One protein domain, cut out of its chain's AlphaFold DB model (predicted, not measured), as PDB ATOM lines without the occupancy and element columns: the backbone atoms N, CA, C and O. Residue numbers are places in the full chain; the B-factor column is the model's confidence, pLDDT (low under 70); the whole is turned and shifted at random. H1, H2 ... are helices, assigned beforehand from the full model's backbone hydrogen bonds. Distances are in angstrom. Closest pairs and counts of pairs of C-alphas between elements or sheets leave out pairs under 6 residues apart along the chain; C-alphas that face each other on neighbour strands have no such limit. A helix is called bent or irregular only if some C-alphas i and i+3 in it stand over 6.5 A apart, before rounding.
ATOM      1  N   SER A 200     188.011 340.228 256.968       77.06
ATOM      2  CA  SER A 200     186.667 340.730 256.681       77.06
ATOM      3  C   SER A 200     185.759 339.557 256.304       77.06
ATOM      4  O   SER A 200     185.638 339.184 255.136       77.06
ATOM      5  N   LYS A 201     185.138 338.935 257.317       82.62
ATOM      6  CA  LYS A 201     184.329 337.716 257.140       82.62
ATOM      7  C   LYS A 201     183.228 337.897 256.086       82.62
ATOM      8  O   LYS A 201     183.037 337.005 255.274       82.62
ATOM      9  N   GLY A 202     182.563 339.057 256.046       79.00
ATOM     10  CA  GLY A 202     181.503 339.347 255.071       79.00
ATOM     11  C   GLY A 202     181.974 339.323 253.613       79.00
ATOM     12  O   GLY A 202     181.317 338.713 252.775       79.00
ATOM     13  N   GLU A 203     183.136 339.912 253.316       81.31
ATOM     14  CA  GLU A 203     183.697 339.920 251.956       81.31
ATOM     15  C   GLU A 203     184.122 338.513 251.519       81.31
ATOM     16  O   GLU A 203     183.773 338.058 250.427       81.31
ATOM     17  N   LEU A 204     184.832 337.787 252.393       83.50
ATOM     18  CA  LEU A 204     185.227 336.409 252.110       83.50
ATOM     19  C   LEU A 204     183.997 335.517 251.911       83.50
ATOM     20  O   LEU A 204     183.961 334.709 250.986       83.50
ATOM     21  N   PHE A 205     182.983 335.657 252.763       86.56
ATOM     22  CA  PHE A 205     181.748 334.888 252.658       86.56
ATOM     23  C   PHE A 205     180.955 335.229 251.396       86.56
ATOM     24  O   PHE A 205     180.417 334.313 250.779       86.56
ATOM     25  N   GLY A 206     180.954 336.488 250.947       84.00
ATOM     26  CA  GLY A 206     180.445 336.869 249.627       84.00
ATOM     27  C   GLY A 206     181.126 336.084 248.503       84.00
ATOM     28  O   GLY A 206     180.452 335.390 247.744       84.00
ATOM     29  N   LYS A 207     182.464 336.067 248.486       85.19
ATOM     30  CA  LYS A 207     183.260 335.318 247.494       85.19
ATOM     31  C   LYS A 207     183.018 333.803 247.555       85.19
ATOM     32  O   LYS A 207     182.864 333.154 246.526       85.19
ATOM     33  N   ILE A 208     182.926 333.213 248.750       85.81
ATOM     34  CA  ILE A 208     182.602 331.779 248.907       85.81
ATOM     35  C   ILE A 208     181.179 331.480 248.405       85.81
ATOM     36  O   ILE A 208     180.943 330.439 247.793       85.81
ATOM     37  N   LYS A 209     180.224 332.388 248.635       84.19
ATOM     38  CA  LYS A 209     178.848 332.257 248.141       84.19
ATOM     39  C   LYS A 209     178.786 332.299 246.609       84.19
ATOM     40  O   LYS A 209     178.038 331.508 246.034       84.19
ATOM     41  N   GLU A 210     179.577 333.152 245.961       84.25
ATOM     42  CA  GLU A 210     179.710 333.198 244.494       84.25
ATOM     43  C   GLU A 210     180.241 331.873 243.933       84.25
ATOM     44  O   GLU A 210     179.667 331.326 242.990       84.25
ATOM     45  N   LEU A 211     181.274 331.293 244.559       83.94
ATOM     46  CA  LEU A 211     181.815 329.981 244.171       83.94
ATOM     47  C   LEU A 211     180.783 328.855 244.281       83.94
ATOM     48  O   LEU A 211     180.801 327.906 243.500       83.94
ATOM     49  N   LEU A 212     179.858 328.961 245.233       78.25
ATOM     50  CA  LEU A 212     178.757 328.013 245.395       78.25
ATOM     51  C   LEU A 212     177.666 328.158 244.328       78.25
ATOM     52  O   LEU A 212     176.761 327.321 244.299       78.25
ATOM     53  N   ARG A 213     177.731 329.198 243.479       71.94
ATOM     54  CA  ARG A 213     176.714 329.546 242.474       71.94
ATOM     55  C   ARG A 213     175.303 329.477 243.053       71.94
ATOM     56  O   ARG A 213     174.390 328.940 242.427       71.94
ATOM     57  N   PHE A 214     175.129 329.961 244.286       67.06
ATOM     58  CA  PHE A 214     173.790 330.079 244.843       67.06
ATOM     59  C   PHE A 214     172.985 330.993 243.914       67.06
ATOM     60  O   PHE A 214     173.418 332.127 243.716       67.06
ATOM     61  N   PRO A 215     171.858 330.533 243.337       55.41
ATOM     62  CA  PRO A 215     171.006 331.418 242.558       55.41
ATOM     63  C   PRO A 215     170.597 332.569 243.473       55.41
ATOM     64  O   PRO A 215     170.281 332.320 244.641       55.41
ATOM     65  N   ASP A 216     170.668 333.803 242.978       49.69
ATOM     66  CA  ASP A 216     170.347 335.002 243.749       49.69
ATOM     67  C   ASP A 216     168.957 334.874 244.377       49.69
ATOM     68  O   ASP A 216     167.913 335.033 243.751       49.69
ATOM     69  N   GLY A 217     168.960 334.482 245.646       55.47
ATOM     70  CA  GLY A 217     167.790 334.018 246.359       55.47
ATOM     71  C   GLY A 217     168.164 333.685 247.796       55.47
ATOM     72  O   GLY A 217     169.274 333.241 248.103       55.47
ATOM     73  N   ARG A 218     167.236 333.952 248.718       56.53
ATOM     74  CA  ARG A 218     167.409 333.612 250.135       56.53
ATOM     75  C   ARG A 218     167.559 332.096 250.256       56.53
ATOM     76  O   ARG A 218     166.729 331.362 249.725       56.53
ATOM     77  N   VAL A 219     168.572 331.632 250.991       60.03
ATOM     78  CA  VAL A 219     168.697 330.207 251.330       60.03
ATOM     79  C   VAL A 219     167.372 329.753 251.961       60.03
ATOM     80  O   VAL A 219     166.916 330.392 252.918       60.03
ATOM     81  N   PRO A 220     166.712 328.700 251.440       54.91
ATOM     82  CA  PRO A 220     165.418 328.271 251.948       54.91
ATOM     83  C   PRO A 220     165.503 327.951 253.444       54.91
ATOM     84  O   PRO A 220     166.128 326.974 253.845       54.91
ATOM     85  N   ARG A 221     164.834 328.748 254.292       60.03
ATOM     86  CA  ARG A 221     164.859 328.579 255.763       60.03
ATOM     87  C   ARG A 221     164.375 327.201 256.232       60.03
ATOM     88  O   ARG A 221     164.709 326.789 257.339       60.03
ATOM     89  N   LYS A 222     163.582 326.510 255.402       57.56
ATOM     90  CA  LYS A 222     162.996 325.200 255.714       57.56
ATOM     91  C   LYS A 222     164.010 324.050 255.663       57.56
ATOM     92  O   LYS A 222     163.839 323.108 256.423       57.56
ATOM     93  N   ASN A 223     165.088 324.162 254.877       61.09
ATOM     94  CA  ASN A 223     166.152 323.156 254.806       61.09
ATOM     95  C   ASN A 223     167.489 323.803 255.161       61.09
ATOM     96  O   ASN A 223     168.162 324.377 254.304       61.09
ATOM     97  N   LYS A 224     167.874 323.717 256.438       70.06
ATOM     98  CA  LYS A 224     169.181 324.199 256.888       70.06
ATOM     99  C   LYS A 224     170.284 323.350 256.239       70.06
ATOM    100  O   LYS A 224     170.533 322.236 256.689       70.06
ATOM    101  N   LEU A 225     170.941 323.887 255.211       78.50
ATOM    102  CA  LEU A 225     172.267 323.473 254.752       78.50
ATOM    103  C   LEU A 225     173.188 323.297 255.952       78.50
ATOM    104  O   LEU A 225     173.344 324.207 256.774       78.50
ATOM    105  N   LYS A 226     173.801 322.126 256.017       84.25
ATOM    106  CA  LYS A 226     174.856 321.785 256.957       84.25
ATOM    107  C   LYS A 226     176.213 322.076 256.323       84.25
ATOM    108  O   LYS A 226     176.336 322.262 255.113       84.25
ATOM    109  N   VAL A 227     177.251 322.056 257.154       84.94
ATOM    110  CA  VAL A 227     178.653 322.179 256.716       84.94
ATOM    111  C   VAL A 227     178.980 321.176 255.606       84.94
ATOM    112  O   VAL A 227     179.518 321.569 254.575       84.94
ATOM    113  N   ALA A 228     178.557 319.918 255.776       84.69
ATOM    114  CA  ALA A 228     178.774 318.858 254.795       84.69
ATOM    115  C   ALA A 228     178.105 319.147 253.435       84.69
ATOM    116  O   ALA A 228     178.685 318.848 252.395       84.69
ATOM    117  N   ASP A 229     176.923 319.771 253.428       84.50
ATOM    118  CA  ASP A 229     176.206 320.094 252.187       84.50
ATOM    119  C   ASP A 229     176.925 321.199 251.403       84.50
ATOM    120  O   ASP A 229     177.032 321.141 250.178       84.50
ATOM    121  N   VAL A 230     177.433 322.211 252.112       84.62
ATOM    122  CA  VAL A 230     178.218 323.301 251.515       84.62
ATOM    123  C   VAL A 230     179.533 322.772 250.953       84.62
ATOM    124  O   VAL A 230     179.896 323.086 249.823       84.62
ATOM    125  N   GLU A 231     180.232 321.935 251.715       85.19
ATOM    126  CA  GLU A 231     181.470 321.295 251.278       85.19
ATOM    127  C   GLU A 231     181.256 320.411 250.042       85.19
ATOM    128  O   GLU A 231     182.007 320.525 249.072       85.19
ATOM    129  N   ALA A 232     180.217 319.571 250.038       83.56
ATOM    130  CA  ALA A 232     179.885 318.715 248.901       83.56
ATOM    131  C   ALA A 232     179.593 319.537 247.638       83.56
ATOM    132  O   ALA A 232     180.094 319.209 246.564       83.56
ATOM    133  N   ARG A 233     178.859 320.648 247.770       84.50
ATOM    134  CA  ARG A 233     178.581 321.570 246.656       84.50
ATOM    135  C   ARG A 233     179.843 322.244 246.129       84.50
ATOM    136  O   ARG A 233     180.044 322.278 244.920       84.50
ATOM    137  N   LEU A 234     180.714 322.732 247.015       83.81
ATOM    138  CA  LEU A 234     182.008 323.298 246.622       83.81
ATOM    139  C   LEU A 234     182.870 322.272 245.877       83.81
ATOM    140  O   LEU A 234     183.538 322.625 244.907       83.81
ATOM    141  N   ARG A 235     182.858 321.006 246.311       84.31
ATOM    142  CA  ARG A 235     183.567 319.919 245.621       84.31
ATOM    143  C   ARG A 235     182.951 319.604 244.263       84.31
ATOM    144  O   ARG A 235     183.691 319.509 243.292       84.31
ATOM    145  N   GLN A 236     181.627 319.498 244.176       81.06
ATOM    146  CA  GLN A 236     180.916 319.246 242.918       81.06
ATOM    147  C   GLN A 236     181.153 320.361 241.888       81.06
ATOM    148  O   GLN A 236     181.275 320.081 240.700       81.06
ATOM    149  N   ALA A 237     181.259 321.611 242.342       80.62
ATOM    150  CA  ALA A 237     181.588 322.757 241.497       80.62
ATOM    151  C   ALA A 237     183.083 322.850 241.124       80.62
ATOM    152  O   ALA A 237     183.458 323.725 240.348       80.62
ATOM    153  N   GLY A 238     183.949 322.001 241.691       81.75
ATOM    154  CA  GLY A 238     185.403 322.092 241.518       81.75
ATOM    155  C   GLY A 238     186.049 323.301 242.214       81.75
ATOM    156  O   GLY A 238     187.225 323.577 241.999       81.75
ATOM    157  N   SER A 239     185.315 324.021 243.068       85.25
ATOM    158  CA  SER A 239     185.745 325.289 243.681       85.25
ATOM    159  C   SER A 239     186.201 325.161 245.139       85.25
ATOM    160  O   SER A 239     186.565 326.159 245.759       85.25
ATOM    161  N   TYR A 240     186.205 323.955 245.719       82.62
ATOM    162  CA  TYR A 240     186.593 323.745 247.121       82.62
ATOM    163  C   TYR A 240     188.015 324.234 247.424       82.62
ATOM    164  O   TYR A 240     188.224 325.007 248.356       82.62
ATOM    165  N   THR A 241     188.983 323.844 246.595       80.25
ATOM    166  CA  THR A 241     190.372 324.301 246.714       80.25
ATOM    167  C   THR A 241     190.476 325.818 246.593       80.25
ATOM    168  O   THR A 241     191.161 326.455 247.389       80.25
ATOM    169  N   GLN A 242     189.740 326.414 245.654       81.88
ATOM    170  CA  GLN A 242     189.712 327.862 245.470       81.88
ATOM    171  C   GLN A 242     189.174 328.584 246.715       81.88
ATOM    172  O   GLN A 242     189.732 329.601 247.111       81.88
ATOM    173  N   ALA A 243     188.159 328.036 247.391       82.44
ATOM    174  CA  ALA A 243     187.635 328.593 248.641       82.44
ATOM    175  C   ALA A 243     188.663 328.556 249.792       82.44
ATOM    176  O   ALA A 243     188.753 329.503 250.575       82.44
ATOM    177  N   VAL A 244     189.477 327.499 249.872       79.31
ATOM    178  CA  VAL A 244     190.567 327.390 250.861       79.31
ATOM    179  C   VAL A 244     191.716 328.350 250.531       79.31
ATOM    180  O   VAL A 244     192.235 329.017 251.424       79.31
ATOM    181  N   VAL A 245     192.082 328.480 249.253       79.25
ATOM    182  CA  VAL A 245     193.109 329.434 248.805       79.25
ATOM    183  C   VAL A 245     192.654 330.875 249.042       79.25
ATOM    184  O   VAL A 245     193.451 331.682 249.516       79.25
ATOM    185  N   LEU A 246     191.375 331.199 248.820       78.75
ATOM    186  CA  LEU A 246     190.809 332.511 249.153       78.75
ATOM    187  C   LEU A 246     191.002 332.845 250.636       78.75
ATOM    188  O   LEU A 246     191.407 333.957 250.960       78.75
ATOM    189  N   LEU A 247     190.788 331.892 251.547       75.12
ATOM    190  CA  LEU A 247     191.061 332.109 252.969       75.12
ATOM    191  C   LEU A 247     192.538 332.451 253.222       75.12
ATOM    192  O   LEU A 247     192.835 333.368 253.987       75.12
ATOM    193  N   ALA A 248     193.460 331.737 252.575       70.94
ATOM    194  CA  ALA A 248     194.888 332.004 252.701       70.94
ATOM    195  C   ALA A 248     195.271 333.382 252.132       70.94
ATOM    196  O   ALA A 248     196.044 334.099 252.765       70.94
ATOM    197  N   GLN A 249     194.678 333.792 251.008       73.12
ATOM    198  CA  GLN A 249     194.882 335.116 250.408       73.12
ATOM    199  C   GLN A 249     194.385 336.237 251.324       73.12
ATOM    200  O   GLN A 249     195.100 337.212 251.548       73.12
ATOM    201  N   HIS A 250     193.181 336.078 251.882       68.69
ATOM    202  CA  HIS A 250     192.545 337.070 252.754       68.69
ATOM    203  C   HIS A 250     193.157 337.137 254.155       68.69
ATOM    204  O   HIS A 250     193.126 338.187 254.788       68.69
ATOM    205  N   GLY A 251     193.690 336.023 254.658       65.50
ATOM    206  CA  GLY A 251     194.195 335.931 256.025       65.50
ATOM    207  C   GLY A 251     195.718 335.920 256.146       65.50
ATOM    208  O   GLY A 251     196.295 336.667 256.937       65.50
ATOM    209  N   TRP A 252     196.385 335.029 255.418       65.62
ATOM    210  CA  TRP A 252     197.783 334.649 255.673       65.62
ATOM    211  C   TRP A 252     198.771 335.241 254.656       65.62
ATOM    212  O   TRP A 252     199.980 335.193 254.884       65.62
ATOM    213  N   GLY A 253     198.265 335.861 253.586       65.69
ATOM    214  CA  GLY A 253     199.034 336.567 252.559       65.69
ATOM    215  C   GLY A 253     199.352 335.720 251.323       65.69
ATOM    216  O   GLY A 253     199.134 334.509 251.302       65.69
ATOM    217  N   ALA A 254     199.891 336.370 250.284       64.50
ATOM    218  CA  ALA A 254     200.124 335.767 248.966       64.50
ATOM    219  C   ALA A 254     201.037 334.529 249.012       64.50
ATOM    220  O   ALA A 254     200.667 333.492 248.482       64.50
ATOM    221  N   ALA A 255     202.155 334.585 249.743       66.62
ATOM    222  CA  ALA A 255     203.063 333.442 249.872       66.62
ATOM    223  C   ALA A 255     202.393 332.222 250.537       66.62
ATOM    224  O   ALA A 255     202.594 331.084 250.123       66.62
ATOM    225  N   ALA A 256     201.553 332.441 251.555       66.75
ATOM    226  CA  ALA A 256     200.796 331.358 252.177       66.75
ATOM    227  C   ALA A 256     199.727 330.798 251.225       66.75
ATOM    228  O   ALA A 256     199.485 329.593 251.222       66.75
ATOM    229  N   ALA A 257     199.114 331.655 250.406       69.00
ATOM    230  CA  ALA A 257     198.169 331.245 249.377       69.00
ATOM    231  C   ALA A 257     198.826 330.441 248.250       69.00
ATOM    232  O   ALA A 257     198.252 329.449 247.820       69.00
ATOM    233  N   GLU A 258     200.022 330.825 247.807       70.69
ATOM    234  CA  GLU A 258     200.814 330.087 246.816       70.69
ATOM    235  C   GLU A 258     201.223 328.714 247.343       70.69
ATOM    236  O   GLU A 258     201.047 327.713 246.655       70.69
ATOM    237  N   VAL A 259     201.693 328.640 248.593       73.06
ATOM    238  CA  VAL A 259     202.013 327.363 249.248       73.06
ATOM    239  C   VAL A 259     200.768 326.487 249.375       73.06
ATOM    240  O   VAL A 259     200.837 325.285 249.121       73.06
ATOM    241  N   GLU A 260     199.626 327.058 249.756       72.12
ATOM    242  CA  GLU A 260     198.378 326.301 249.870       72.12
ATOM    243  C   GLU A 260     197.857 325.852 248.496       72.12
ATOM    244  O   GLU A 260     197.399 324.720 248.363       72.12
ATOM    245  N   ALA A 261     197.996 326.682 247.458       72.50
ATOM    246  CA  ALA A 261     197.655 326.337 246.080       72.50
ATOM    247  C   ALA A 261     198.558 325.221 245.531       72.50
ATOM    248  O   ALA A 261     198.055 324.249 244.968       72.50
ATOM    249  N   ALA A 262     199.872 325.310 245.753       70.81
ATOM    250  CA  ALA A 262     200.837 324.287 245.355       70.81
ATOM    251  C   ALA A 262     200.575 322.952 246.064       70.81
ATOM    252  O   ALA A 262     200.599 321.896 245.435       70.81
ATOM    253  N   ARG A 263     200.254 322.985 247.364       72.06
ATOM    254  CA  ARG A 263     199.886 321.774 248.107       72.06
ATOM    255  C   ARG A 263     198.551 321.196 247.660       72.06
ATOM    256  O   ARG A 263     198.419 319.982 247.609       72.06
ATOM    257  N   ALA A 264     197.576 322.029 247.312       65.75
ATOM    258  CA  ALA A 264     196.304 321.545 246.788       65.75
ATOM    259  C   ALA A 264     196.419 320.923 245.385       65.75
ATOM    260  O   ALA A 264     195.561 320.132 245.005       65.75
ATOM    261  N   ALA A 265     197.470 321.266 244.634       63.94
ATOM    262  CA  ALA A 265     197.828 320.609 243.380       63.94
ATOM    263  C   ALA A 265     198.582 319.281 243.593       63.94
ATOM    264  O   ALA A 265     198.635 318.458 242.681       63.94
ATOM    265  N   SER A 266     199.149 319.051 244.782       61.94
ATOM    266  CA  SER A 266     199.788 317.785 245.144       61.94
ATOM    267  C   SER A 266     198.773 316.803 245.734       61.94
ATOM    268  O   SER A 266     197.942 317.168 246.562       61.94
ATOM    269  N   SER A 267     198.841 315.539 245.326       53.22
ATOM    270  CA  SER A 267     197.905 314.478 245.724       53.22
ATOM    271  C   SER A 267     198.055 314.000 247.176       53.22
ATOM    272  O   SER A 267     197.353 313.070 247.572       53.22
ATOM    273  N   ASP A 268     198.950 314.599 247.966       46.59
ATOM    274  CA  ASP A 268     199.374 314.056 249.254       46.59
ATOM    275  C   ASP A 268     199.155 315.051 250.408       46.59
ATOM    276  O   ASP A 268     199.807 316.089 250.521       46.59
ATOM    277  N   GLY A 269     198.219 314.709 251.296       50.38
ATOM    278  CA  GLY A 269     198.113 315.299 252.631       50.38
ATOM    279  C   GLY A 269     196.980 316.307 252.855       50.38
ATOM    280  O   GLY A 269     196.831 317.326 252.187       50.38
ATOM    281  N   ALA A 270     196.201 316.052 253.911       54.12
ATOM    282  CA  ALA A 270     195.181 316.965 254.416       54.12
ATOM    283  C   ALA A 270     195.785 318.332 254.782       54.12
ATOM    284  O   ALA A 270     196.481 318.471 255.795       54.12
ATOM    285  N   LEU A 271     195.466 319.346 253.981       64.06
ATOM    286  CA  LEU A 271     195.985 320.697 254.137       64.06
ATOM    287  C   LEU A 271     195.601 321.278 255.510       64.06
ATOM    288  O   LEU A 271     194.452 321.180 255.958       64.06
ATOM    289  N   LYS A 272     196.552 321.907 256.209       65.69
ATOM    290  CA  LYS A 272     196.270 322.587 257.488       65.69
ATOM    291  C   LYS A 272     195.204 323.679 257.293       65.69
ATOM    292  O   LYS A 272     194.341 323.831 258.162       65.69
ATOM    293  N   GLY A 273     195.212 324.351 256.136       68.75
ATOM    294  CA  GLY A 273     194.171 325.289 255.719       68.75
ATOM    295  C   GLY A 273     192.817 324.615 255.511       68.75
ATOM    296  O   GLY A 273     191.825 325.132 256.011       68.75
ATOM    297  N   VAL A 274     192.761 323.412 254.927       75.19
ATOM    298  CA  VAL A 274     191.522 322.610 254.811       75.19
ATOM    299  C   VAL A 274     190.932 322.266 256.175       75.19
ATOM    300  O   VAL A 274     189.732 322.443 256.383       75.19
ATOM    301  N   LYS A 275     191.747 321.803 257.132       80.19
ATOM    302  CA  LYS A 275     191.247 321.477 258.481       80.19
ATOM    303  C   LYS A 275     190.670 322.710 259.170       80.19
ATOM    304  O   LYS A 275     189.615 322.618 259.795       80.19
ATOM    305  N   PHE A 276     191.351 323.848 259.065       81.19
ATOM    306  CA  PHE A 276     190.885 325.100 259.653       81.19
ATOM    307  C   PHE A 276     189.628 325.634 258.947       81.19
ATOM    308  O   PHE A 276     188.671 326.021 259.621       81.19
ATOM    309  N   PHE A 277     189.595 325.572 257.614       82.75
ATOM    310  CA  PHE A 277     188.445 325.942 256.794       82.75
ATOM    311  C   PHE A 277     187.213 325.117 257.174       82.75
ATOM    312  O   PHE A 277     186.168 325.674 257.495       82.75
ATOM    313  N   HIS A 278     187.353 323.794 257.256       82.69
ATOM    314  CA  HIS A 278     186.256 322.910 257.634       82.69
ATOM    315  C   HIS A 278     185.802 323.103 259.090       82.69
ATOM    316  O   HIS A 278     184.609 323.066 259.375       82.69
ATOM    317  N   ARG A 279     186.732 323.275 260.041       84.06
ATOM    318  CA  ARG A 279     186.388 323.336 261.476       84.06
ATOM    319  C   ARG A 279     185.896 324.697 261.955       84.06
ATOM    320  O   ARG A 279     185.141 324.723 262.919       84.06
ATOM    321  N   SER A 280     186.324 325.788 261.325       85.62
ATOM    322  CA  SER A 280     186.051 327.148 261.817       85.62
ATOM    323  C   SER A 280     185.295 327.977 260.783       85.62
ATOM    324  O   SER A 280     184.237 328.525 261.079       85.62
ATOM    325  N   VAL A 281     185.784 328.007 259.540       87.44
ATOM    326  CA  VAL A 281     185.252 328.900 258.496       87.44
ATOM    327  C   VAL A 281     183.894 328.433 257.977       87.44
ATOM    328  O   VAL A 281     182.960 329.227 257.939       87.44
ATOM    329  N   LEU A 282     183.747 327.157 257.607       86.50
ATOM    330  CA  LEU A 282     182.487 326.629 257.076       86.50
ATOM    331  C   LEU A 282     181.322 326.706 258.077       86.50
ATOM    332  O   LEU A 282     180.244 327.125 257.660       86.50
ATOM    333  N   PRO A 283     181.477 326.355 259.371       88.06
ATOM    334  CA  PRO A 283     180.403 326.532 260.348       88.06
ATOM    335  C   PRO A 283     179.936 327.987 260.463       88.06
ATOM    336  O   PRO A 283     178.732 328.246 260.473       88.06
ATOM    337  N   GLU A 284     180.872 328.939 260.502       87.81
ATOM    338  CA  GLU A 284     180.545 330.366 260.549       87.81
ATOM    339  C   GLU A 284     179.902 330.859 259.250       87.81
ATOM    340  O   GLU A 284     178.933 331.615 259.300       87.81
ATOM    341  N   PHE A 285     180.379 330.393 258.097       86.94
ATOM    342  CA  PHE A 285     179.783 330.692 256.797       86.94
ATOM    343  C   PHE A 285     178.342 330.177 256.707       86.94
ATOM    344  O   PHE A 285     177.439 330.907 256.305       86.94
ATOM    345  N   VAL A 286     178.099 328.936 257.136       86.19
ATOM    346  CA  VAL A 286     176.753 328.351 257.191       86.19
ATOM    347  C   VAL A 286     175.849 329.179 258.100       86.19
ATOM    348  O   VAL A 286     174.720 329.471 257.720       86.19
ATOM    349  N   ALA A 287     176.331 329.599 259.273       83.88
ATOM    350  CA  ALA A 287     175.570 330.481 260.154       83.88
ATOM    351  C   ALA A 287     175.263 331.835 259.484       83.88
ATOM    352  O   ALA A 287     174.128 332.315 259.559       83.88
ATOM    353  N   TRP A 288     176.244 332.413 258.786       84.44
ATOM    354  CA  TRP A 288     176.103 333.667 258.049       84.44
ATOM    355  C   TRP A 288     175.079 333.586 256.916       84.44
ATOM    356  O   TRP A 288     174.305 334.522 256.744       84.44
ATOM    357  N   LEU A 289     174.981 332.459 256.201       80.19
ATOM    358  CA  LEU A 289     173.992 332.277 255.129       80.19
ATOM    359  C   LEU A 289     172.537 332.477 255.596       80.19
ATOM    360  O   LEU A 289     171.698 332.920 254.810       80.19
ATOM    361  N   TYR A 290     172.220 332.161 256.855       77.38
ATOM    362  CA  TYR A 290     170.871 332.342 257.415       77.38
ATOM    363  C   TYR A 290     170.658 333.694 258.079       77.38
ATOM    364  O   TYR A 290     169.509 334.110 258.250       77.38
ATOM    365  N   TRP A 291     171.741 334.347 258.492       72.69
ATOM    366  CA  TRP A 291     171.690 335.601 259.226       72.69
ATOM    367  C   TRP A 291     172.874 336.503 258.842       72.69
ATOM    368  O   TRP A 291     173.770 336.735 259.657       72.69
ATOM    369  N   PRO A 292     172.900 337.026 257.604       65.50
ATOM    370  CA  PRO A 292     174.032 337.813 257.121       65.50
ATOM    371  C   PRO A 292     174.223 339.104 257.929       65.50
ATOM    372  O   PRO A 292     175.352 339.474 258.251       65.50
ATOM    373  N   GLU A 293     173.116 339.696 258.387       62.50
ATOM    374  CA  GLU A 293     173.069 340.889 259.243       62.50
ATOM    375  C   GLU A 293     173.731 340.682 260.621       62.50
ATOM    376  O   GLU A 293     174.081 341.651 261.284       62.50
ATOM    377  N   ARG A 294     173.972 339.439 261.073       58.19
ATOM    378  CA  ARG A 294     174.512 339.148 262.419       58.19
ATOM    379  C   ARG A 294     175.997 339.444 262.496       58.19
ATOM    380  O   ARG A 294     176.484 339.738 263.579       58.19
ATOM    381  N   LEU A 295     176.722 339.356 261.382       51.41
ATOM    382  CA  LEU A 295     178.143 339.714 261.352       51.41
ATOM    383  C   LEU A 295     178.352 341.231 261.317       51.41
ATOM    384  O   LEU A 295     179.368 341.708 261.818       51.41
ATOM    385  N   GLU A 296     177.381 341.985 260.801       43.72
ATOM    386  CA  GLU A 296     177.359 343.448 260.902       43.72
ATOM    387  C   GLU A 296     176.855 343.903 262.280       43.72
ATOM    388  O   GLU A 296     177.481 344.742 262.925       43.72
ATOM    389  N   GLN A 297     175.808 343.269 262.817       40.50
ATOM    390  CA  GLN A 297     175.289 343.543 264.163       40.50
ATOM    391  C   GLN A 297     176.232 343.078 265.281       40.50
ATOM    392  O   GLN A 297     176.286 343.723 266.321       40.50
ATOM    393  N   ALA A 298     177.065 342.048 265.087       44.53
ATOM    394  CA  ALA A 298     178.122 341.695 266.043       44.53
ATOM    395  C   ALA A 298     179.199 342.793 266.181       44.53
ATOM    396  O   ALA A 298     179.914 342.817 267.186       44.53
ATOM    397  N   LYS A 299     179.295 343.721 265.215       40.50
ATOM    398  CA  LYS A 299     180.080 344.960 265.347       40.50
ATOM    399  C   LYS A 299     179.309 346.076 266.069       40.50
ATOM    400  O   LYS A 299     179.945 346.920 266.686       40.50
ATOM    401  N   LEU A 300     177.972 346.062 266.040       33.12
ATOM    402  CA  LEU A 300     177.104 347.145 266.533       33.12
ATOM    403  C   LEU A 300     176.264 346.812 267.784       33.12
ATOM    404  O   LEU A 300     175.578 347.689 268.290       33.12
ATOM    405  N   GLY A 301     176.364 345.599 268.331       31.64
ATOM    406  CA  GLY A 301     175.859 345.228 269.655       31.64
ATOM    407  C   GLY A 301     174.352 345.401 269.850       31.64
ATOM    408  O   GLY A 301     173.937 346.323 270.547       31.64
TER     409      GLY A 301
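This is residues 200 to 301 of the 302 residues of the protein "Hypothetical protein" of Phaeocystis antarctica (UniProt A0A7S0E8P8). Three helices, H1, H3 and H4, lie side by side in a row, alternating in direction, and bent helix H5 crosses one side of it. H2 packs at one end of H3 and on H5b, the second arm of H5; H6 is at the far end of H5b. The printed part has 102 residues with six named helices, H1 to H6 in order, and no named strand: all helix, the packing part aligned, part crossed. It is compact, radius of gyration of the C-alphas 14.0 A, spanning 38 by 31 by 22 A.

H1, residues 201 to 211, touches the hub H3, residues 240 to 251, opposite ways at a shallow tilt of 23 degrees; closest C-alphas Ile 208 and Ala 243, 6.0 A. H2, residues 227 to 236, and H3 only just touch, only at the corner, with 3 pairs of C-alphas within 8 A; closest Leu 234 and Tyr 240, 4.6 A. H3 and H4, residues 254 to 265, form a hairpin; closest C-alphas Ala 248 and Ala 257, 4.7 A. H5, residues 272 to 290, assigned as one helix by its hydrogen bonds, is bent: C-alphas 279 and 282 are 6.7 A apart. Arm H5a, residues 272 to 279, touches residues 244 to 248 of H3, about perpendicular at 79 degrees; closest C-alphas Val 274 and Val 244, 6.3 A. Arm H5b, residues 282 to 290, touches H2; closest C-alphas Leu 282 and Val 227, 5.9 A. H6, residues 293 to 300, is close to but not clearly touching H1. O i to N i+4 pairs are within hydrogen-bond range throughout H1, H2, H3, H4 and H5a, 4 of 5 in H5b and 3 of 4 in H6.

H1, 15.3 A long, begins at C-alpha 201 (184.329, 337.716, 257.140). H2 measures 14.3 A, H3 16.9 A and H4 16.3 A. H6 ends at C-alpha 300 (177.104, 347.145, 266.533).

The farthest C-alphas, Ser 267 and Gly 301, are 44.8 A apart. The printed part has no cut; the link from H1 to H2 is long, 15 residues. pLDDT is under 70 in residues 214 to 223, 250 to 257, 264 to 273 and 292 to 301.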